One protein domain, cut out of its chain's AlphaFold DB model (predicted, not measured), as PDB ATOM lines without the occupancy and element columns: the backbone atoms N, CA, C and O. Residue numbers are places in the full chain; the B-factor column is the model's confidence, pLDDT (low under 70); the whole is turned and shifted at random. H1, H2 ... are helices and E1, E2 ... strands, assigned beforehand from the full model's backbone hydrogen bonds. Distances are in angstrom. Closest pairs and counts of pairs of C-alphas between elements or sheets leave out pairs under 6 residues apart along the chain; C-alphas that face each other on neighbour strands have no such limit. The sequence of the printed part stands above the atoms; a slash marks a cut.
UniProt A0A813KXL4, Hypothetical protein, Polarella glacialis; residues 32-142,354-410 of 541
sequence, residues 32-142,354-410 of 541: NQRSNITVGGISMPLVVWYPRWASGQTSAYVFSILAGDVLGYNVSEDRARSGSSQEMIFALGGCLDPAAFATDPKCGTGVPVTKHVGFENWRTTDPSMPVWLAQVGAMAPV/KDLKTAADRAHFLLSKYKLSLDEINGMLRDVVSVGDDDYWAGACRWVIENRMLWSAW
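What this domain is: This is residues 32 to 142 and 354 to 410 of the 541 residues of the protein "Hypothetical protein" of Polarella glacialis (UniProt A0A813KXL4). A small parallel sheet, in the order E4 E3 E5, makes the core, with H1 packed over one face and H2 over the opposite face; H6 and H7 pack on H1, and H3 packs on H2. A hairpin of E1 and E2 leads into E3, with the short H4 beside E1, and H5 follows H4 and meets H1 near residues 63 to 67. The printed part has 168 residues, with five named strands and eight named helices in the order E1 E2 E3 H1 E4 H2 E5 H3 H4 H5 H6 H7 H8; the class is mixed, helices and strands. The whole is compact, with a radius of gyration of the C-alphas of 16.0 A and spans of 43 by 35 by 26 A.

How they stand to each other: Begin with the hairpin of E1, residues 37 to 39, and E2, residues 42 to 44, antiparallel, where N 37 and O 44 are 2.9 A apart. E2 runs on at 59 degrees into E3, residues 46 to 51, an inner strand. Its parallel neighbours are the edge strands E4, residues 75 to 83, with N 48 and O 76 at 3.0 A, and E5, residues 117 to 121, with N 49 and O 117 at 2.8 A. H1, residues 54 to 70, and H2, residues 85 to 92, are on opposite faces, three layers in all, at heights over the sheet of 8.4 A and 7.5 A. E3, H1, E4 form a strand-helix-strand unit, parallel neighbour strands with a helix between; E4, H2, E5 form a split one, with E3 between its strands; both crossovers are right-handed. H3, residues 129 to 139, touches H2 at a shallow tilt of 8 degrees, closest at C-alphas 90 and 136, 6.9 A. H4, residues 356 to 359, and H5, residues 361 to 369, touch only at the corner; H5 only grazes the sheet. The hub H1 touches H6, residues 374 to 387, about perpendicular at 86 degrees, and H7, residues 392 to 402, at a steep tilt of 54 degrees, C-alphas 58 and 392 being closest at 5.1 A. H8, residues 404 to 408, is close but not clearly touching H7. Each O i to N i+4 pair is within hydrogen-bond range in H1, H5, H6, H7 and H8, against 3 of 4 in H2 and 5 of 7 in H3; H4 is too short for one.

Where its parts are: Find C-alpha 37, where E1 begins, at (139.380, 181.443, 242.373). H1 runs 23.6 A from C-alpha 54 at (142.260, 163.893, 262.864); E4 spans 18.8 A and bends by 79 degrees at residue 80. H6 spans 20.5 A, and H8 ends at C-alpha 408, (152.331, 186.005, 259.739).

The domain as a whole: The C-alphas of Thr 103 and Met 405 are the two farthest apart, 47.0 A. Residues 143 to 353 are not printed, and C-alphas 142 and 354 are 5.8 A apart across the cut. The link from H2 to E5 is long, 24 residues. The model's pLDDT is under 70 at residues 79 to 82, 102 to 105, 108 to 111 and 388 to 389.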
ATOM      1  N   ASN A  32     131.495 188.855 252.365       86.62
ATOM      2  CA  ASN A  32     131.050 189.598 251.180       86.62
ATOM      3  C   ASN A  32     132.178 190.314 250.411       86.62
ATOM      4  O   ASN A  32     131.931 190.828 249.322       86.62
ATOM      5  N   GLN A  33     133.385 190.377 250.973       88.12
ATOM      6  CA  GLN A  33     134.588 190.924 250.339       88.12
ATOM      7  C   GLN A  33     135.542 189.824 249.860       88.12
ATOM      8  O   GLN A  33     136.557 190.124 249.229       88.12
ATOM      9  N   ARG A  34     135.233 188.553 250.145       91.62
ATOM     10  CA  ARG A  34     136.048 187.417 249.718       91.62
ATOM     11  C   ARG A  34     135.835 187.108 248.240       91.62
ATOM     12  O   ARG A  34     134.755 187.292 247.678       91.62
ATOM     13  N   SER A  35     136.889 186.609 247.607       92.00
ATOM     14  CA  SER A  35     136.927 186.316 246.176       92.00
ATOM     15  C   SER A  35     136.988 184.816 245.891       92.00
ATOM     16  O   SER A  35     137.597 184.031 246.620       92.00
ATOM     17  N   ASN A  36     136.336 184.409 244.805       94.62
ATOM     18  CA  ASN A  36     136.496 183.076 244.240       94.62
ATOM     19  C   ASN A  36     137.806 182.982 243.454       94.62
ATOM     20  O   ASN A  36     138.308 183.976 242.926       94.62
ATOM     21  N   ILE A  37     138.310 181.760 243.317       93.06
ATOM     22  CA  ILE A  37     139.380 181.443 242.373       93.06
ATOM     23  C   ILE A  37     138.777 181.174 240.990       93.06
ATOM     24  O   ILE A  37     137.584 180.887 240.863       93.06
ATOM     25  N   THR A  38     139.600 181.253 239.946       90.06
ATOM     26  CA  THR A  38     139.181 180.913 238.579       90.06
ATOM     27  C   THR A  38     139.977 179.719 238.072       90.06
ATOM     28  O   THR A  38     141.198 179.792 237.961       90.06
ATOM     29  N   VAL A  39     139.285 178.629 237.737       87.56
ATOM     30  CA  VAL A  39     139.884 177.390 237.220       87.56
ATOM     31  C   VAL A  39     139.214 177.045 235.898       87.56
ATOM     32  O   VAL A  39     137.999 176.875 235.839       87.56
ATOM     33  N   GLY A  40     139.982 177.005 234.805       83.12
ATOM     34  CA  GLY A  40     139.433 176.732 233.468       83.12
ATOM     35  C   GLY A  40     138.327 177.708 233.032       83.12
ATOM     36  O   GLY A  40     137.411 177.309 232.320       83.12
ATOM     37  N   GLY A  41     138.369 178.962 233.499       84.31
ATOM     38  CA  GLY A  41     137.343 179.982 233.232       84.31
ATOM     39  C   GLY A  41     136.108 179.919 234.140       84.31
ATOM     40  O   GLY A  41     135.219 180.756 234.014       84.31
ATOM     41  N   ILE A  42     136.050 178.966 235.072       87.44
ATOM     42  CA  ILE A  42     134.946 178.812 236.022       87.44
ATOM     43  C   ILE A  42     135.325 179.485 237.344       87.44
ATOM     44  O   ILE A  42     136.356 179.163 237.937       87.44
ATOM     45  N   SER A  43     134.482 180.410 237.807       92.25
ATOM     46  CA  SER A  43     134.594 181.026 239.134       92.25
ATOM     47  C   SER A  43     134.042 180.081 240.198       92.25
ATOM     48  O   SER A  43     132.882 179.674 240.124       92.25
ATOM     49  N   MET A  44     134.862 179.732 241.187       92.44
ATOM     50  CA  MET A  44     134.494 178.797 242.251       92.44
ATOM     51  C   MET A  44     135.286 179.055 243.542       92.44
ATOM     52  O   MET A  44     136.337 179.696 243.495       92.44
ATOM     53  N   PRO A  45     134.818 178.582 244.711       94.44
ATOM     54  CA  PRO A  45     135.607 178.678 245.932       94.44
ATOM     55  C   PRO A  45     136.913 177.876 245.832       94.44
ATOM     56  O   PRO A  45     137.001 176.870 245.122       94.44
ATOM     57  N   LEU A  46     137.919 178.282 246.605       95.06
ATOM     58  CA  LEU A  46     139.107 177.483 246.873       95.06
ATOM     59  C   LEU A  46     138.700 176.263 247.705       95.06
ATOM     60  O   LEU A  46     138.539 176.325 248.920       95.06
ATOM     61  N   VAL A  47     138.486 175.145 247.027       93.06
ATOM     62  CA  VAL A  47     138.116 173.886 247.678       93.06
ATOM     63  C   VAL A  47     139.334 173.161 248.256       93.06
ATOM     64  O   VAL A  47     140.249 172.789 247.510       93.06
ATOM     65  N   VAL A  48     139.303 172.909 249.564       92.50
ATOM     66  CA  VAL A  48     140.296 172.115 250.301       92.50
ATOM     67  C   VAL A  48     139.768 170.690 250.477       92.50
ATOM     68  O   VAL A  48     138.601 170.479 250.816       92.50
ATOM     69  N   TRP A  49     140.618 169.700 250.207       89.62
ATOM     70  CA  TRP A  49     140.325 168.288 250.436       89.62
ATOM     71  C   TRP A  49     140.639 167.917 251.889       89.62
ATOM     72  O   TRP A  49     141.747 168.177 252.365       89.62
ATOM     73  N   TYR A  50     139.675 167.299 252.575       84.50
ATOM     74  CA  TYR A  50     139.784 166.943 253.989       84.50
ATOM     75  C   TYR A  50     139.995 165.432 254.169       84.50
ATOM     76  O   TYR A  50     139.133 164.636 253.775       84.50
ATOM     77  N   PRO A  51     141.115 165.007 254.777       83.50
ATOM     78  CA  PRO A  51     141.336 163.602 255.093       83.50
ATOM     79  C   PRO A  51     140.417 163.079 256.196       83.50
ATOM     80  O   PRO A  51     139.791 163.831 256.935       83.50
ATOM     81  N   ARG A  52     140.376 161.748 256.338       80.25
ATOM     82  CA  ARG A  52     139.619 161.062 257.402       80.25
ATOM     83  C   ARG A  52     140.285 161.092 258.776       80.25
ATOM     84  O   ARG A  52     139.592 160.881 259.764       80.25
ATOM     85  N   TRP A  53     141.596 161.294 258.850       82.62
ATOM     86  CA  TRP A  53     142.333 161.271 260.115       82.62
ATOM     87  C   TRP A  53     142.395 162.666 260.746       82.62
ATOM     88  O   TRP A  53     142.305 163.684 260.057       82.62
ATOM     89  N   ALA A  54     142.508 162.697 262.071       86.88
ATOM     90  CA  ALA A  54     142.260 163.893 262.864       86.88
ATOM     91  C   ALA A  54     143.260 165.027 262.598       86.88
ATOM     92  O   ALA A  54     142.862 166.166 262.369       86.88
ATOM     93  N   SER A  55     144.553 164.702 262.575       89.94
ATOM     94  CA  SER A  55     145.634 165.653 262.285       89.94
ATOM     95  C   SER A  55     145.435 166.348 260.944       89.94
ATOM     96  O   SER A  55     145.413 167.575 260.881       89.94
ATOM     97  N   GLY A  56     145.148 165.583 259.894       91.06
ATOM     98  CA  GLY A  56     144.960 166.141 258.565       91.06
ATOM     99  C   GLY A  56     143.724 167.023 258.451       91.06
ATOM    100  O   GLY A  56     143.765 168.016 257.725       91.06
ATOM    101  N   GLN A  57     142.648 166.720 259.190       90.06
ATOM    102  CA  GLN A  57     141.506 167.631 259.289       90.06
ATOM    103  C   GLN A  57     141.919 168.938 259.964       90.06
ATOM    104  O   GLN A  57     141.685 170.010 259.411       90.06
ATOM    105  N   THR A  58     142.577 168.860 261.122       92.50
ATOM    106  CA  THR A  58     143.083 170.030 261.850       92.50
ATOM    107  C   THR A  58     144.017 170.880 260.988       92.50
ATOM    108  O   THR A  58     143.823 172.092 260.895       92.50
ATOM    109  N   SER A  59     144.974 170.266 260.289       94.50
ATOM    110  CA  SER A  59     145.887 170.968 259.386       94.50
ATOM    111  C   SER A  59     145.134 171.663 258.243       94.50
ATOM    112  O   SER A  59     145.336 172.859 257.999       94.50
ATOM    113  N   ALA A  60     144.194 170.964 257.601       93.94
ATOM    114  CA  ALA A  60     143.353 171.551 256.563       93.94
ATOM    115  C   ALA A  60     142.549 172.758 257.080       93.94
ATOM    116  O   ALA A  60     142.466 173.767 256.381       93.94
ATOM    117  N   TYR A  61     142.027 172.721 258.313       94.00
ATOM    118  CA  TYR A  61     141.339 173.873 258.908       94.00
ATOM    119  C   TYR A  61     142.253 175.069 259.155       94.00
ATOM    120  O   TYR A  61     141.840 176.185 258.853       94.00
ATOM    121  N   VAL A  62     143.484 174.871 259.640       95.94
ATOM    122  CA  VAL A  62     144.439 175.985 259.799       95.94
ATOM    123  C   VAL A  62     144.637 176.693 258.459       95.94
ATOM    124  O   VAL A  62     144.549 177.916 258.384       95.94
ATOM    125  N   PHE A  63     144.846 175.938 257.375       96.56
ATOM    126  CA  PHE A  63     144.987 176.539 256.051       96.56
ATOM    127  C   PHE A  63     143.704 177.226 255.584       96.56
ATOM    128  O   PHE A  63     143.772 178.355 255.109       96.56
ATOM    129  N   SER A  64     142.546 176.576 255.727       95.00
ATOM    130  CA  SER A  64     141.254 177.137 255.322       95.00
ATOM    131  C   SER A  64     140.940 178.448 256.041       95.00
ATOM    132  O   SER A  64     140.463 179.389 255.407       95.00
ATOM    133  N   ILE A  65     141.260 178.541 257.335       95.12
ATOM    134  CA  ILE A  65     141.115 179.768 258.124       95.12
ATOM    135  C   ILE A  65     142.043 180.854 257.581       95.12
ATOM    136  O   ILE A  65     141.576 181.944 257.272       95.12
ATOM    137  N   LEU A  66     143.335 180.573 257.392       96.44
ATOM    138  CA  LEU A  66     144.273 181.574 256.871       96.44
ATOM    139  C   LEU A  66     143.913 182.006 255.436       96.44
ATOM    140  O   LEU A  66     143.942 183.191 255.111       96.44
ATOM    141  N   ALA A  67     143.509 181.076 254.573       95.94
ATOM    142  CA  ALA A  67     143.091 181.382 253.209       95.94
ATOM    143  C   ALA A  67     141.791 182.206 253.160       95.94
ATOM    144  O   ALA A  67     141.667 183.108 252.331       95.94
ATOM    145  N   GLY A  68     140.834 181.927 254.044       94.38
ATOM    146  CA  GLY A  68     139.569 182.651 254.112       94.38
ATOM    147  C   GLY A  68     139.680 183.982 254.844       94.38
ATOM    148  O   GLY A  68     139.447 185.040 254.258       94.38
ATOM    149  N   ASP A  69     140.044 183.926 256.121       93.88
ATOM    150  CA  ASP A  69     140.012 185.060 257.041       93.88
ATOM    151  C   ASP A  69     141.154 186.050 256.784       93.88
ATOM    152  O   ASP A  69     140.949 187.251 256.955       93.88
ATOM    153  N   VAL A  70     142.334 185.582 256.351       93.50
ATOM    154  CA  VAL A  70     143.502 186.457 256.113       93.50
ATOM    155  C   VAL A  70     143.652 186.823 254.639       93.50
ATOM    156  O   VAL A  70     143.825 187.993 254.307       93.50
ATOM    157  N   LEU A  71     143.625 185.834 253.736       93.62
ATOM    158  CA  LEU A  71     143.858 186.084 252.307       93.62
ATOM    159  C   LEU A  71     142.603 186.525 251.547       93.62
ATOM    160  O   LEU A  71     142.732 187.039 250.437       93.62
ATOM    161  N   GLY A  72     141.412 186.348 252.124       92.94
ATOM    162  CA  GLY A  72     140.161 186.789 251.516       92.94
ATOM    163  C   GLY A  72     139.653 185.883 250.393       92.94
ATOM    164  O   GLY A  72     139.022 186.375 249.456       92.94
ATOM    165  N   TYR A  73     139.917 184.575 250.441       94.62
ATOM    166  CA  TYR A  73     139.310 183.618 249.512       94.62
ATOM    167  C   TYR A  73     137.982 183.078 250.047       94.62
ATOM    168  O   TYR A  73     137.837 182.791 251.234       94.62
ATOM    169  N   ASN A  74     137.016 182.845 249.164       94.75
ATOM    170  CA  ASN A  74     135.921 181.936 249.487       94.75
ATOM    171  C   ASN A  74     136.500 180.525 249.549       94.75
ATOM    172  O   ASN A  74     136.975 180.012 248.538       94.75
ATOM    173  N   VAL A  75     136.480 179.908 250.727       93.12
ATOM    174  CA  VAL A  75     137.005 178.558 250.947       93.12
ATOM    175  C   VAL A  75     135.835 177.607 251.137       93.12
ATOM    176  O   VAL A  75     134.884 177.916 251.849       93.12
ATOM    177  N   SER A  76     135.897 176.454 250.479       89.62
ATOM    178  CA  SER A  76     134.891 175.406 250.620       89.62
ATOM    179  C   SER A  76     135.542 174.119 251.100       89.62
ATOM    180  O   SER A  76     136.611 173.719 250.636       89.62
ATOM    181  N   GLU A  77     134.870 173.472 252.040       81.31
ATOM    182  CA  GLU A  77     135.297 172.216 252.633       81.31
ATOM    183  C   GLU A  77     134.557 171.073 251.944       81.31
ATOM    184  O   GLU A  77     133.326 171.015 251.981       81.31
ATOM    185  N   ASP A  78     135.282 170.134 251.334       70.06
ATOM    186  CA  ASP A  78     134.643 168.901 250.879       70.06
ATOM    187  C   ASP A  78     134.583 167.866 251.998       70.06
ATOM    188  O   ASP A  78     135.423 166.972 252.090       70.06
ATOM    189  N   ARG A  79     133.563 167.985 252.850       62.62
ATOM    190  CA  ARG A  79     133.270 166.971 253.875       62.62
ATOM    191  C   ARG A  79     132.482 165.780 253.328       62.62
ATOM    192  O   ARG A  79     132.411 164.746 253.987       62.62
ATOM    193  N   ALA A  80     131.873 165.912 252.146       50.16
ATOM    194  CA  ALA A  80     130.965 164.908 251.595       50.16
ATOM    195  C   ALA A  80     131.702 163.641 251.125       50.16
ATOM    196  O   ALA A  80     131.068 162.609 250.904       50.16
ATOM    197  N   ARG A  81     133.033 163.700 250.988       53.78
ATOM    198  CA  ARG A  81     133.885 162.579 250.576       53.78
ATOM    199  C   ARG A  81     135.178 162.575 251.373       53.78
ATOM    200  O   ARG A  81     136.242 162.942 250.888       53.78
ATOM    201  N   SER A  82     135.071 162.156 252.626       56.47
ATOM    202  CA  SER A  82     136.245 161.838 253.427       56.47
ATOM    203  C   SER A  82     137.017 160.720 252.710       56.47
ATOM    204  O   SER A  82     136.393 159.739 252.305       56.47
ATOM    205  N   GLY A  83     138.330 160.852 252.500       70.69
ATOM    206  CA  GLY A  83     139.083 159.896 251.676       70.69
ATOM    207  C   GLY A  83     140.473 159.537 252.196       70.69
ATOM    208  O   GLY A  83     140.971 160.109 253.168       70.69
ATOM    209  N   SER A  84     141.086 158.538 251.566       84.19
ATOM    210  CA  SER A  84     142.467 158.100 251.812       84.19
ATOM    211  C   SER A  84     143.517 159.029 251.173       84.19
ATOM    212  O   SER A  84     143.205 159.837 250.300       84.19
ATOM    213  N   SER A  85     144.799 158.888 251.542       87.81
ATOM    214  CA  SER A  85     145.893 159.621 250.871       87.81
ATOM    215  C   SER A  85     145.958 159.348 249.362       87.81
ATOM    216  O   SER A  85     146.423 160.197 248.613       87.81
ATOM    217  N   GLN A  86     145.487 158.184 248.906       87.06
ATOM    218  CA  GLN A  86     145.385 157.866 247.484       87.06
ATOM    219  C   GLN A  86     144.250 158.661 246.819       87.06
ATOM    220  O   GLN A  86     144.458 159.295 245.787       87.06
ATOM    221  N   GLU A  87     143.068 158.679 247.438       88.25
ATOM    222  CA  GLU A  87     141.921 159.450 246.948       88.25
ATOM    223  C   GLU A  87     142.233 160.945 246.839       88.25
ATOM    224  O   GLU A  87     141.791 161.579 245.889       88.25
ATOM    225  N   MET A  88     143.046 161.503 247.744       89.75
ATOM    226  CA  MET A  88     143.529 162.886 247.633       89.75
ATOM    227  C   MET A  88     144.224 163.146 246.290       89.75
ATOM    228  O   MET A  88     143.920 164.131 245.620       89.75
ATOM    229  N   ILE A  89     145.145 162.267 245.884       90.56
ATOM    230  CA  ILE A  89     145.919 162.424 244.642       90.56
ATOM    231  C   ILE A  89     144.987 162.431 243.432       90.56
ATOM    232  O   ILE A  89     145.099 163.287 242.556       90.56
ATOM    233  N   PHE A  90     144.016 161.525 243.420       89.06
ATOM    234  CA  PHE A  90     143.011 161.448 242.368       89.06
ATOM    235  C   PHE A  90     142.071 162.660 242.371       89.06
ATOM    236  O   PHE A  90     141.792 163.231 241.317       89.06
ATOM    237  N   ALA A  91     141.638 163.127 243.540       88.06
ATOM    238  CA  ALA A  91     140.756 164.282 243.661       88.06
ATOM    239  C   ALA A  91     141.421 165.575 243.155       88.06
ATOM    240  O   ALA A  91     140.813 166.326 242.391       88.06
ATOM    241  N   LEU A  92     142.688 165.804 243.520       90.88
ATOM    242  CA  LEU A  92     143.486 166.929 243.014       90.88
ATOM    243  C   LEU A  92     143.809 166.791 241.517       90.88
ATOM    244  O   LEU A  92     144.017 167.793 240.836       90.88
ATOM    245  N   GLY A  93     143.809 165.560 241.002       88.81
ATOM    246  CA  GLY A  93     143.905 165.235 239.580       88.81
ATOM    247  C   GLY A  93     142.620 165.447 238.769       88.81
ATOM    248  O   GLY A  93     142.610 165.202 237.562       88.81
ATOM    249  N   GLY A  94     141.529 165.877 239.414       85.50
ATOM    250  CA  GLY A  94     140.238 166.128 238.773       85.50
ATOM    251  C   GLY A  94     139.316 164.912 238.672       85.50
ATOM    252  O   GLY A  94     138.360 164.949 237.907       85.50
ATOM    253  N   CYS A  95     139.566 163.834 239.417       83.31
ATOM    254  CA  CYS A  95     138.663 162.685 239.436       83.31
ATOM    255  C   CYS A  95     137.319 163.034 240.093       83.31
ATOM    256  O   CYS A  95     137.286 163.478 241.242       83.31
ATOM    257  N   LEU A  96     136.204 162.776 239.396       76.50
ATOM    258  CA  LEU A  96     134.861 163.022 239.947       76.50
ATOM    259  C   LEU A  96     134.504 162.071 241.081       76.50
ATOM    260  O   LEU A  96     133.734 162.459 241.954       76.50
ATOM    261  N   ASP A  97     135.023 160.844 241.060       80.19
ATOM    262  CA  ASP A  97     134.876 159.872 242.141       80.19
ATOM    263  C   ASP A  97     136.218 159.199 242.470       80.19
ATOM    264  O   ASP A  97     136.552 158.150 241.918       80.19
ATOM    265  N   PRO A  98     137.015 159.811 243.363       80.19
ATOM    266  CA  PRO A  98     138.318 159.282 243.747       80.19
ATOM    267  C   PRO A  98     138.264 157.870 244.344       80.19
ATOM    268  O   PRO A  98     139.214 157.106 244.176       80.19
ATOM    269  N   ALA A  99     137.166 157.509 245.019       76.94
ATOM    270  CA  ALA A  99     137.005 156.202 245.655       76.94
ATOM    271  C   ALA A  99     136.738 155.092 244.627       76.94
ATOM    272  O   ALA A  99     137.170 153.955 244.815       76.94
ATOM    273  N   ALA A 100     136.075 155.428 243.517       71.94
ATOM    274  CA  ALA A 100     135.799 154.506 242.420       71.94
ATOM    275  C   ALA A 100     136.901 154.485 241.348       71.94
ATOM    276  O   ALA A 100     136.719 153.825 240.328       71.94
ATOM    277  N   PHE A 101     138.044 155.153 241.557       72.19
ATOM    278  CA  PHE A 101     139.082 155.311 240.529       72.19
ATOM    279  C   PHE A 101     139.515 153.984 239.883       72.19
ATOM    280  O   PHE A 101     139.654 153.899 238.666       72.19
ATOM    281  N   ALA A 102     139.687 152.931 240.689       67.31
ATOM    282  CA  ALA A 102     140.104 151.616 240.201       67.31
ATOM    283  C   ALA A 102     139.098 150.977 239.220       67.31
ATOM    284  O   ALA A 102     139.481 150.128 238.419       67.31
ATOM    285  N   THR A 103     137.826 151.374 239.287       66.81
ATOM    286  CA  THR A 103     136.724 150.832 238.479       66.81
ATOM    287  C   THR A 103     136.177 151.821 237.446       66.81
ATOM    288  O   THR A 103     135.621 151.389 236.441       66.81
ATOM    289  N   ASP A 104     136.328 153.128 237.672       66.88
ATOM    290  CA  ASP A 104     135.829 154.213 236.820       66.88
ATOM    291  C   ASP A 104     136.815 155.405 236.841       66.88
ATOM    292  O   ASP A 104     136.625 156.371 237.588       66.88
ATOM    293  N   PRO A 105     137.905 155.356 236.048       67.31
ATOM    294  CA  PRO A 105     138.977 156.354 236.058       67.31
ATOM    295  C   PRO A 105     138.590 157.625 235.281       67.31
ATOM    296  O   PRO A 105     139.307 158.075 234.386       67.31
ATOM    297  N   LYS A 106     137.436 158.225 235.598       71.12
ATOM    298  CA  LYS A 106     136.990 159.520 235.051       71.12
ATOM    299  C   LYS A 106     137.791 160.663 235.660       71.12
ATOM    300  O   LYS A 106     137.328 161.357 236.568       71.12
ATOM    301  N   CYS A 107     139.001 160.833 235.148       73.25
ATOM    302  CA  CYS A 107     139.971 161.822 235.592       73.25
ATOM    303  C   CYS A 107     140.646 162.484 234.393       73.25
ATOM    304  O   CYS A 107     140.634 161.947 233.285       73.25
ATOM    305  N   GLY A 108     141.288 163.627 234.625       64.12
ATOM    306  CA  GLY A 108     142.100 164.283 233.609       64.12
ATOM    307  C   GLY A 108     141.348 165.301 232.750       64.12
ATOM    308  O   GLY A 108     140.360 165.909 233.160       64.12
ATOM    309  N   THR A 109     141.886 165.559 231.559       62.91
ATOM    310  CA  THR A 109     141.518 166.698 230.706       62.91
ATOM    311  C   THR A 109     140.044 166.679 230.294       62.91
ATOM    312  O   THR A 109     139.574 165.697 229.726       62.91
ATOM    313  N   GLY A 110     139.334 167.785 230.531       64.88
ATOM    314  CA  GLY A 110     137.904 167.928 230.225       64.88
ATOM    315  C   GLY A 110     136.974 167.667 231.413       64.88
ATOM    316  O   GLY A 110     135.780 167.942 231.317       64.88
ATOM    317  N   VAL A 111     137.513 167.202 232.545       69.06
ATOM    318  CA  VAL A 111     136.793 167.119 233.818       69.06
ATOM    319  C   VAL A 111     137.175 168.325 234.688       69.06
ATOM    320  O   VAL A 111     138.367 168.583 234.864       69.06
ATOM    321  N   PRO A 112     136.209 169.087 235.237       70.69
ATOM    322  CA  PRO A 112     136.521 170.197 236.129       70.69
ATOM    323  C   PRO A 112     137.278 169.711 237.368       70.69
ATOM    324  O   PRO A 112     136.788 168.859 238.114       70.69
ATOM    325  N   VAL A 113     138.459 170.277 237.616       77.94
ATOM    326  CA  VAL A 113     139.167 170.069 238.881       77.94
ATOM    327  C   VAL A 113     138.383 170.796 239.964       77.94
ATOM    328  O   VAL A 113     138.256 172.013 239.933       77.94
ATOM    329  N   THR A 114     137.821 170.039 240.903       82.81
ATOM    330  CA  THR A 114     136.985 170.601 241.974       82.81
ATOM    331  C   THR A 114     137.688 170.654 243.320       82.81
ATOM    332  O   THR A 114     137.092 171.157 244.267       82.81
ATOM    333  N   LYS A 115     138.918 170.130 243.428       89.25
ATOM    334  CA  LYS A 115     139.752 170.135 244.640       89.25
ATOM    335  C   LYS A 115     141.106 170.733 244.320       89.25
ATOM    336  O   LYS A 115     141.704 170.378 243.311       89.25
ATOM    337  N   HIS A 116     141.599 171.597 245.198       93.81
ATOM    338  CA  HIS A 116     142.754 172.428 244.874       93.81
ATOM    339  C   HIS A 116     143.944 172.205 245.803       93.81
ATOM    340  O   HIS A 116     145.087 172.282 245.359       93.81
ATOM    341  N   VAL A 117     143.689 171.901 247.075       95.50
ATOM    342  CA  VAL A 117     144.729 171.686 248.089       95.50
ATOM    343  C   VAL A 117     144.385 170.452 248.914       95.50
ATOM    344  O   VAL A 117     143.224 170.265 249.271       95.50
ATOM    345  N   GLY A 118     145.380 169.618 249.207       93.31
ATOM    346  CA  GLY A 118     145.264 168.454 250.082       93.31
ATOM    347  C   GLY A 118     146.390 168.415 251.114       93.31
ATOM    348  O   GLY A 118     147.541 168.732 250.804       93.31
ATOM    349  N   PHE A 119     146.041 168.019 252.338       92.75
ATOM    350  CA  PHE A 119     146.939 168.018 253.492       92.75
ATOM    351  C   PHE A 119     147.256 166.613 253.985       92.75
ATOM    352  O   PHE A 119     146.403 165.725 253.980       92.75
ATOM    353  N   GLU A 120     148.484 166.453 254.463       91.75
ATOM    354  CA  GLU A 120     148.975 165.259 255.148       91.75
ATOM    355  C   GLU A 120     148.926 163.943 254.366       91.75
ATOM    356  O   GLU A 120     148.452 162.914 254.832       91.75
ATOM    357  N   ASN A 121     149.462 163.906 253.158       91.50
ATOM    358  CA  ASN A 121     149.629 162.643 252.459       91.50
ATOM    359  C   ASN A 121     150.620 161.714 253.201       91.50
ATOM    360  O   ASN A 121     151.801 162.036 253.334       91.50
ATOM    361  N   TRP A 122     150.151 160.536 253.633       88.50
ATOM    362  CA  TRP A 122     150.941 159.502 254.327       88.50
ATOM    363  C   TRP A 122     151.645 158.521 253.377       88.50
ATOM    364  O   TRP A 122     152.312 157.584 253.816       88.50
ATOM    365  N   ARG A 123     151.459 158.687 252.065       86.12
ATOM    366  CA  ARG A 123     151.911 157.759 251.020       86.12
ATOM    367  C   ARG A 123     152.876 158.401 250.026       86.12
ATOM    368  O   ARG A 123     153.132 157.836 248.971       86.12
ATOM    369  N   THR A 124     153.470 159.541 250.381       84.69
ATOM    370  CA  THR A 124     154.462 160.263 249.563       84.69
ATOM    371  C   THR A 124     155.598 159.365 249.070       84.69
ATOM    372  O   THR A 124     156.055 159.500 247.941       84.69
ATOM    373  N   THR A 125     156.052 158.442 249.920       79.94
ATOM    374  CA  THR A 125     157.151 157.508 249.640       79.94
ATOM    375  C   THR A 125     156.657 156.110 249.246       79.94
ATOM    376  O   THR A 125     157.446 155.168 249.226       79.94
ATOM    377  N   ASP A 126     155.355 155.938 248.990       79.75
ATOM    378  CA  ASP A 126     154.778 154.660 248.568       79.75
ATOM    379  C   ASP A 126     155.264 154.321 247.143       79.75
ATOM    380  O   ASP A 126     155.152 155.163 246.247       79.75
ATOM    381  N   PRO A 127     155.765 153.099 246.880       76.12
ATOM    382  CA  PRO A 127     156.173 152.678 245.538       76.12
ATOM    383  C   PRO A 127     155.069 152.770 244.472       76.12
ATOM    384  O   PRO A 127     155.369 152.796 243.281       76.12
ATOM    385  N   SER A 128     153.794 152.807 244.874       80.31
ATOM    386  CA  SER A 128     152.644 152.993 243.981       80.31
ATOM    387  C   SER A 128     152.392 154.459 243.610       80.31
ATOM    388  O   SER A 128     151.641 154.723 242.675       80.31
ATOM    389  N   MET A 129     153.039 155.421 244.277       87.62
ATOM    390  CA  MET A 129     152.845 156.850 244.015       87.62
ATOM    391  C   MET A 129     153.144 157.244 242.553       87.62
ATOM    392  O   MET A 129     152.296 157.898 241.939       87.62
ATOM    393  N   PRO A 130     154.257 156.808 241.921       88.75
ATOM    394  CA  PRO A 130     154.500 157.085 240.503       88.75
ATOM    395  C   PRO A 130     153.428 156.491 239.581       88.75
ATOM    396  O   PRO A 130     153.091 157.093 238.564       88.75
ATOM    397  N   VAL A 131     152.858 155.337 239.950       86.44
ATOM    398  CA  VAL A 131     151.781 154.686 239.190       86.44
ATOM    399  C   VAL A 131     150.516 155.542 239.227       86.44
ATOM    400  O   VAL A 131     149.921 155.791 238.181       86.44
ATOM    401  N   TRP A 132     150.136 156.050 240.401       87.25
ATOM    402  CA  TRP A 132     148.965 156.924 240.540       87.25
ATOM    403  C   TRP A 132     149.133 158.244 239.787       87.25
ATOM    404  O   TRP A 132     148.205 158.692 239.122       87.25
ATOM    405  N   LEU A 133     150.321 158.855 239.830       90.06
ATOM    406  CA  LEU A 133     150.589 160.083 239.074       90.06
ATOM    407  C   LEU A 133     150.526 159.842 237.559       90.06
ATOM    408  O   LEU A 133     149.923 160.634 236.836       90.06
ATOM    409  N   ALA A 134     151.082 158.724 237.081       87.75
ATOM    410  CA  ALA A 134     151.008 158.342 235.670       87.75
ATOM    411  C   ALA A 134     149.561 158.113 235.206       87.75
ATOM    412  O   ALA A 134     149.204 158.490 234.092       87.75
ATOM    413  N   GLN A 135     148.719 157.553 236.075       83.56
ATOM    414  CA  GLN A 135     147.296 157.329 235.821       83.56
ATOM    415  C   GLN A 135     146.484 158.628 235.670       83.56
ATOM    416  O   GLN A 135     145.536 158.662 234.889       83.56
ATOM    417  N   VAL A 136     146.856 159.700 236.376       84.19
ATOM    418  CA  VAL A 136     146.225 161.030 236.240       84.19
ATOM    419  C   VAL A 136     146.762 161.796 235.015       84.19
ATOM    420  O   VAL A 136     146.088 162.666 234.455       84.19
ATOM    421  N   GLY A 137     147.973 161.470 234.559       87.12
ATOM    422  CA  GLY A 137     148.556 162.012 233.335       87.12
ATOM    423  C   GLY A 137     148.855 163.512 233.427       87.12
ATOM    424  O   GLY A 137     149.488 163.984 234.368       87.12
ATOM    425  N   ALA A 138     148.415 164.290 232.432       87.00
ATOM    426  CA  ALA A 138     148.748 165.716 232.324       87.00
ATOM    427  C   ALA A 138     148.228 166.582 233.488       87.00
ATOM    428  O   ALA A 138     148.766 167.671 233.716       87.00
ATOM    429  N   MET A 139     147.214 166.092 234.209       87.31
ATOM    430  CA  MET A 139     146.600 166.750 235.366       87.31
ATOM    431  C   MET A 139     147.191 166.285 236.703       87.31
ATOM    432  O   MET A 139     146.629 166.601 237.749       87.31
ATOM    433  N   ALA A 140     148.293 165.522 236.688       91.50
ATOM    434  CA  ALA A 140     148.924 165.028 237.906       91.50
ATOM    435  C   ALA A 140     149.159 166.175 238.912       91.50
ATOM    436  O   ALA A 140     149.706 167.219 238.531       91.50
ATOM    437  N   PRO A 141     148.733 166.010 240.179       94.25
ATOM    438  CA  PRO A 141     148.930 167.028 241.196       94.25
ATOM    439  C   PRO A 141     150.409 167.171 241.547       94.25
ATOM    440  O   PRO A 141     151.231 166.290 241.287       94.25
ATOM    441  N   VAL A 142     150.740 168.295 242.169       96.38
ATOM    442  CA  VAL A 142     152.113 168.670 242.490       96.38
ATOM    443  C   VAL A 142     152.357 168.516 243.987       96.38
ATOM    444  O   VAL A 142     151.562 168.969 244.815       96.38
ATOM    445  N   LYS A 354     147.628 171.091 239.764       92.50
ATOM    446  CA  LYS A 354     148.705 171.641 238.928       92.50
ATOM    447  C   LYS A 354     148.665 173.162 238.701       92.50
ATOM    448  O   LYS A 354     149.721 173.793 238.731       92.50
ATOM    449  N   ASP A 355     147.479 173.753 238.557       91.69
ATOM    450  CA  ASP A 355     147.323 175.168 238.196       91.69
ATOM    451  C   ASP A 355     147.033 176.101 239.391       91.69
ATOM    452  O   ASP A 355     146.691 177.269 239.190       91.69
ATOM    453  N   LEU A 356     147.209 175.642 240.644       94.69
ATOM    454  CA  LEU A 356     146.941 176.464 241.840       94.69
ATOM    455  C   LEU A 356     147.702 177.786 241.833       94.69
ATOM    456  O   LEU A 356     147.137 178.807 242.204       94.69
ATOM    457  N   LYS A 357     148.970 177.784 241.411       91.56
ATOM    458  CA  LYS A 357     149.792 179.002 241.392       91.56
ATOM    459  C   LYS A 357     149.177 180.086 240.501       91.56
ATOM    460  O   LYS A 357     149.228 181.258 240.850       91.56
ATOM    461  N   THR A 358     148.580 179.690 239.380       88.50
ATOM    462  CA  THR A 358     147.916 180.610 238.449       88.50
ATOM    463  C   THR A 358     146.530 181.003 238.957       88.50
ATOM    464  O   THR A 358     146.162 182.173 238.898       88.50
ATOM    465  N   ALA A 359     145.763 180.047 239.490       91.25
ATOM    466  CA  ALA A 359     144.393 180.280 239.951       91.25
ATOM    467  C   ALA A 359     144.308 181.053 241.283       91.25
ATOM    468  O   ALA A 359     143.348 181.788 241.512       91.25
ATOM    469  N   ALA A 360     145.285 180.858 242.172       93.31
ATOM    470  CA  ALA A 360     145.311 181.358 243.545       93.31
ATOM    471  C   ALA A 360     146.757 181.482 244.066       93.31
ATOM    472  O   ALA A 360     147.174 180.808 245.009       93.31
ATOM    473  N   ASP A 361     147.528 182.364 243.439       90.75
ATOM    474  CA  ASP A 361     148.918 182.685 243.776       90.75
ATOM    475  C   ASP A 361     149.197 182.872 245.275       90.75
ATOM    476  O   ASP A 361     150.137 182.282 245.813       90.75
ATOM    477  N   ARG A 362     148.371 183.654 245.978       93.56
ATOM    478  CA  ARG A 362     148.571 183.919 247.410       93.56
ATOM    479  C   ARG A 362     148.324 182.674 248.262       93.56
ATOM    480  O   ARG A 362     149.051 182.444 249.226       93.56
ATOM    481  N   ALA A 363     147.344 181.851 247.889       96.00
ATOM    482  CA  ALA A 363     147.083 180.572 248.548       96.00
ATOM    483  C   ALA A 363     148.212 179.557 248.285       96.00
ATOM    484  O   ALA A 363     148.609 178.831 249.196       96.00
ATOM    485  N   HIS A 364     148.776 179.542 247.069       96.06
ATOM    486  CA  HIS A 364     149.965 178.747 246.734       96.06
ATOM    487  C   HIS A 364     151.180 179.172 247.570       96.06
ATOM    488  O   HIS A 364     151.860 178.313 248.133       96.06
ATOM    489  N   PHE A 365     151.412 180.483 247.726       94.38
ATOM    490  CA  PHE A 365     152.478 181.001 248.586       94.38
ATOM    491  C   PHE A 365     152.285 180.577 250.044       94.38
ATOM    492  O   PHE A 365     153.213 180.016 250.631       94.38
ATOM    493  N   LEU A 366     151.084 180.774 250.602       96.50
ATOM    494  CA  LEU A 366     150.741 180.317 251.950       96.50
ATOM    495  C   LEU A 366     151.049 178.827 252.110       96.50
ATOM    496  O   LEU A 366     151.772 178.450 253.025       96.50
ATOM    497  N   LEU A 367     150.588 177.991 251.177       96.81
ATOM    498  CA  LEU A 367     150.834 176.550 251.203       96.81
ATOM    499  C   LEU A 367     152.335 176.204 251.151       96.81
ATOM    500  O   LEU A 367     152.762 175.249 251.792       96.81
ATOM    501  N   SER A 368     153.147 176.989 250.436       95.12
ATOM    502  CA  SER A 368     154.604 176.789 250.359       95.12
ATOM    503  C   SER A 368     155.346 177.119 251.660       95.12
ATOM    504  O   SER A 368     156.421 176.576 251.925       95.12
ATOM    505  N   LYS A 369     154.774 178.011 252.476       95.56
ATOM    506  CA  LYS A 369     155.297 178.409 253.790       95.56
ATOM    507  C   LYS A 369     154.640 177.661 254.946       95.56
ATOM    508  O   LYS A 369     155.157 177.713 256.055       95.56
ATOM    509  N   TYR A 370     153.542 176.963 254.677       96.12
ATOM    510  CA  TYR A 370     152.745 176.243 255.655       96.12
ATOM    511  C   TYR A 370     153.550 175.106 256.284       96.12
ATOM    512  O   TYR A 370     153.767 174.072 255.646       96.12
ATOM    513  N   LYS A 371     153.983 175.296 257.533       93.75
ATOM    514  CA  LYS A 371     154.763 174.328 258.306       93.75
ATOM    515  C   LYS A 371     154.167 174.183 259.698       93.75
ATOM    516  O   LYS A 371     153.951 175.183 260.363       93.75
ATOM    517  N   LEU A 372     153.957 172.955 260.146       94.31
ATOM    518  CA  LEU A 372     153.570 172.655 261.520       94.31
ATOM    519  C   LEU A 372     154.601 171.710 262.129       94.31
ATOM    520  O   LEU A 372     155.096 170.800 261.464       94.31
ATOM    521  N   SER A 373     154.924 171.921 263.395       92.69
ATOM    522  CA  SER A 373     155.661 170.966 264.217       92.69
ATOM    523  C   SER A 373     154.721 169.906 264.791       92.69
ATOM    524  O   SER A 373     153.503 170.099 264.879       92.69
ATOM    525  N   LEU A 374     155.299 168.781 265.223       87.56
ATOM    526  CA  LEU A 374     154.548 167.712 265.882       87.56
ATOM    527  C   LEU A 374     153.875 168.202 267.178       87.56
ATOM    528  O   LEU A 374     152.748 167.815 267.480       87.56
ATOM    529  N   ASP A 375     154.533 169.091 267.923       89.06
ATOM    530  CA  ASP A 375     153.998 169.634 269.173       89.06
ATOM    531  C   ASP A 375     152.793 170.551 268.943       89.06
ATOM    532  O   ASP A 375     151.820 170.477 269.696       89.06
ATOM    533  N   GLU A 376     152.822 171.368 267.887       93.44
ATOM    534  CA  GLU A 376     151.712 172.253 267.511       93.44
ATOM    535  C   GLU A 376     150.474 171.454 267.096       93.44
ATOM    536  O   GLU A 376     149.378 171.706 267.604       93.44
ATOM    537  N   ILE A 377     150.639 170.451 266.224       92.69
ATOM    538  CA  ILE A 377     149.514 169.611 265.793       92.69
ATOM    539  C   ILE A 377     148.967 168.776 266.954       92.69
ATOM    540  O   ILE A 377     147.754 168.733 267.157       92.69
ATOM    541  N   ASN A 378     149.829 168.197 267.794       88.00
ATOM    542  CA  ASN A 378     149.390 167.489 268.993       88.00
ATOM    543  C   ASN A 378     148.703 168.417 270.005       88.00
ATOM    544  O   ASN A 378     147.762 167.994 270.675       88.00
ATOM    545  N   GLY A 379     149.148 169.671 270.126       88.94
ATOM    546  CA  GLY A 379     148.498 170.698 270.940       88.94
ATOM    547  C   GLY A 379     147.065 170.954 270.489       88.94
ATOM    548  O   GLY A 379     146.139 170.795 271.281       88.94
ATOM    549  N   MET A 380     146.875 171.226 269.197       91.75
ATOM    550  CA  MET A 380     145.540 171.414 268.618       91.75
ATOM    551  C   MET A 380     144.643 170.189 268.806       91.75
ATOM    552  O   MET A 380     143.469 170.319 269.142       91.75
ATOM    553  N   LEU A 381     145.174 168.983 268.617       88.56
ATOM    554  CA  LEU A 381     144.394 167.760 268.794       88.56
ATOM    555  C   LEU A 381     144.004 167.522 270.266       88.56
ATOM    556  O   LEU A 381     142.925 166.986 270.522       88.56
ATOM    557  N   ARG A 382     144.822 167.948 271.244       85.00
ATOM    558  CA  ARG A 382     144.463 167.886 272.680       85.00
ATOM    559  C   ARG A 382     143.279 168.783 272.978       85.00
ATOM    560  O   ARG A 382     142.366 168.378 273.697       85.00
ATOM    561  N   ASP A 383     143.272 169.957 272.370       83.62
ATOM    562  CA  ASP A 383     142.180 170.905 272.500       83.62
ATOM    563  C   ASP A 383     140.874 170.346 271.941       83.62
ATOM    564  O   ASP A 383     139.841 170.450 272.604       83.62
ATOM    565  N   VAL A 384     140.919 169.675 270.786       83.06
ATOM    566  CA  VAL A 384     139.747 168.996 270.208       83.06
ATOM    567  C   VAL A 384     139.182 167.950 271.171       83.06
ATOM    568  O   VAL A 384     137.981 167.945 271.442       83.06
ATOM    569  N   VAL A 385     140.048 167.109 271.749       78.12
ATOM    570  CA  VAL A 385     139.638 166.085 272.725       78.12
ATOM    571  C   VAL A 385     139.036 166.714 273.985       78.12
ATOM    572  O   VAL A 385     138.064 166.183 274.516       78.12
ATOM    573  N   SER A 386     139.577 167.840 274.458       74.75
ATOM    574  CA  SER A 386     139.099 168.506 275.678       74.75
ATOM    575  C   SER A 386     137.674 169.059 275.566       74.75
ATOM    576  O   SER A 386     136.972 169.143 276.572       74.75
ATOM    577  N   VAL A 387     137.244 169.420 274.350       71.31
ATOM    578  CA  VAL A 387     135.919 170.004 274.079       71.31
ATOM    579  C   VAL A 387     134.871 168.922 273.783       71.31
ATOM    580  O   VAL A 387     133.701 169.123 274.090       71.31
ATOM    581  N   GLY A 388     135.281 167.757 273.266       63.84
ATOM    582  CA  GLY A 388     134.438 166.553 273.202       63.84
ATOM    583  C   GLY A 388     133.527 166.399 271.976       63.84
ATOM    584  O   GLY A 388     132.745 165.454 271.957       63.84
ATOM    585  N   ASP A 389     133.653 167.256 270.955       62.16
ATOM    586  CA  ASP A 389     132.725 167.319 269.802       62.16
ATOM    587  C   ASP A 389     133.379 167.063 268.422       62.16
ATOM    588  O   ASP A 389     132.795 167.392 267.391       62.16
ATOM    589  N   ASP A 390     134.606 166.517 268.366       71.31
ATOM    590  CA  ASP A 390     135.396 166.391 267.118       71.31
ATOM    591  C   ASP A 390     135.458 167.719 266.315       71.31
ATOM    592  O   ASP A 390     135.581 167.741 265.087       71.31
ATOM    593  N   ASP A 391     135.375 168.862 267.010       84.31
ATOM    594  CA  ASP A 391     135.403 170.200 266.410       84.31
ATOM    595  C   ASP A 391     136.850 170.617 266.101       84.31
ATOM    596  O   ASP A 391     137.441 171.499 266.731       84.31
ATOM    597  N   TYR A 392     137.443 169.952 265.105       88.38
ATOM    598  CA  TYR A 392     138.795 170.234 264.611       88.38
ATOM    599  C   TYR A 392     138.970 171.689 264.153       88.38
ATOM    600  O   TYR A 392     140.074 172.229 264.244       88.38
ATOM    601  N   TRP A 393     137.889 172.334 263.695       89.69
ATOM    602  CA  TRP A 393     137.902 173.746 263.318       89.69
ATOM    603  C   TRP A 393     138.166 174.635 264.535       89.69
ATOM    604  O   TRP A 393     138.988 175.543 264.450       89.69
ATOM    605  N   ALA A 394     137.526 174.363 265.677       89.12
ATOM    606  CA  ALA A 394     137.730 175.147 266.896       89.12
ATOM    607  C   ALA A 394     139.171 175.036 267.421       89.12
ATOM    608  O   ALA A 394     139.766 176.051 267.789       89.12
ATOM    609  N   GLY A 395     139.749 173.827 267.400       90.50
ATOM    610  CA  GLY A 395     141.154 173.606 267.766       90.50
ATOM    611  C   GLY A 395     142.121 174.354 266.842       90.50
ATOM    612  O   GLY A 395     142.996 175.080 267.313       90.50
ATOM    613  N   ALA A 396     141.909 174.259 265.526       93.88
ATOM    614  CA  ALA A 396     142.691 175.009 264.542       93.88
ATOM    615  C   ALA A 396     142.547 176.529 264.717       93.88
ATOM    616  O   ALA A 396     143.535 177.258 264.657       93.88
ATOM    617  N   CYS A 397     141.330 177.014 264.969       93.56
ATOM    618  CA  CYS A 397     141.058 178.432 265.149       93.56
ATOM    619  C   CYS A 397     141.775 179.014 266.371       93.56
ATOM    620  O   CYS A 397     142.419 180.061 266.272       93.56
ATOM    621  N   ARG A 398     141.728 178.316 267.510       92.75
ATOM    622  CA  ARG A 398     142.450 178.736 268.715       92.75
ATOM    623  C   ARG A 398     143.946 178.865 268.446       92.75
ATOM    624  O   ARG A 398     144.524 179.913 268.722       92.75
ATOM    625  N   TRP A 399     144.539 177.850 267.821       95.19
ATOM    626  CA  TRP A 399     145.956 177.877 267.469       95.19
ATOM    627  C   TRP A 399     146.297 179.027 266.517       95.19
ATOM    628  O   TRP A 399     147.303 179.702 266.729       95.19
ATOM    629  N   VAL A 400     145.452 179.311 265.518       95.88
ATOM    630  CA  VAL A 400     145.635 180.465 264.619       95.88
ATOM    631  C   VAL A 400     145.644 181.778 265.409       95.88
ATOM    632  O   VAL A 400     146.524 182.608 265.190       95.88
ATOM    633  N   ILE A 401     144.720 181.974 266.348       94.06
ATOM    634  CA  ILE A 401     144.671 183.195 267.168       94.06
ATOM    635  C   ILE A 401     145.938 183.327 268.029       94.06
ATOM    636  O   ILE A 401     146.543 184.400 268.083       94.06
ATOM    637  N   GLU A 402     146.365 182.239 268.668       94.69
ATOM    638  CA  GLU A 402     147.492 182.227 269.608       94.69
ATOM    639  C   GLU A 402     148.861 182.341 268.919       94.69
ATOM    640  O   GLU A 402     149.793 182.914 269.482       94.69
ATOM    641  N   ASN A 403     148.989 181.860 267.678       95.62
ATOM    642  CA  ASN A 403     150.271 181.753 266.972       95.62
ATOM    643  C   ASN A 403     150.429 182.780 265.838       95.62
ATOM    644  O   ASN A 403     151.170 182.552 264.881       95.62
ATOM    645  N   ARG A 404     149.774 183.946 265.953       93.62
ATOM    646  CA  ARG A 404     149.780 185.006 264.926       93.62
ATOM    647  C   ARG A 404     151.167 185.392 264.427       93.62
ATOM    648  O   ARG A 404     151.369 185.544 263.224       93.62
ATOM    649  N   MET A 405     152.129 185.536 265.334       92.44
ATOM    650  CA  MET A 405     153.495 185.900 264.954       92.44
ATOM    651  C   MET A 405     154.141 184.837 264.059       92.44
ATOM    652  O   MET A 405     154.803 185.196 263.089       92.44
ATOM    653  N   LEU A 406     153.899 183.551 264.330       93.19
ATOM    654  CA  LEU A 406     154.478 182.437 263.582       93.19
ATOM    655  C   LEU A 406     153.978 182.422 262.134       93.19
ATOM    656  O   LEU A 406     154.776 182.486 261.197       93.19
ATOM    657  N   TRP A 407     152.657 182.374 261.941       95.06
ATOM    658  CA  TRP A 407     152.091 182.242 260.600       95.06
ATOM    659  C   TRP A 407     152.055 183.558 259.821       95.06
ATOM    660  O   TRP A 407     151.878 183.522 258.606       95.06
ATOM    661  N   SER A 408     152.262 184.720 260.457       93.38
ATOM    662  CA  SER A 408     152.331 186.005 259.739       93.38
ATOM    663  C   SER A 408     153.400 186.005 258.639       93.38
ATOM    664  O   SER A 408     153.174 186.553 257.563       93.38
ATOM    665  N   ALA A 409     154.514 185.295 258.854       92.50
ATOM    666  CA  ALA A 409     155.575 185.106 257.864       92.50
ATOM    667  C   ALA A 409     155.179 184.180 256.693       92.50
ATOM    668  O   ALA A 409     155.905 184.081 255.701       92.50
ATOM    669  N   TRP A 410     154.053 183.469 256.799       95.25
ATOM    670  CA  TRP A 410     153.510 182.614 255.740       95.25
ATOM    671  C   TRP A 410     152.571 183.373 254.808       95.25
ATOM    672  O   TRP A 410     152.250 182.887 253.723       95.25
TER     673      TRP A 410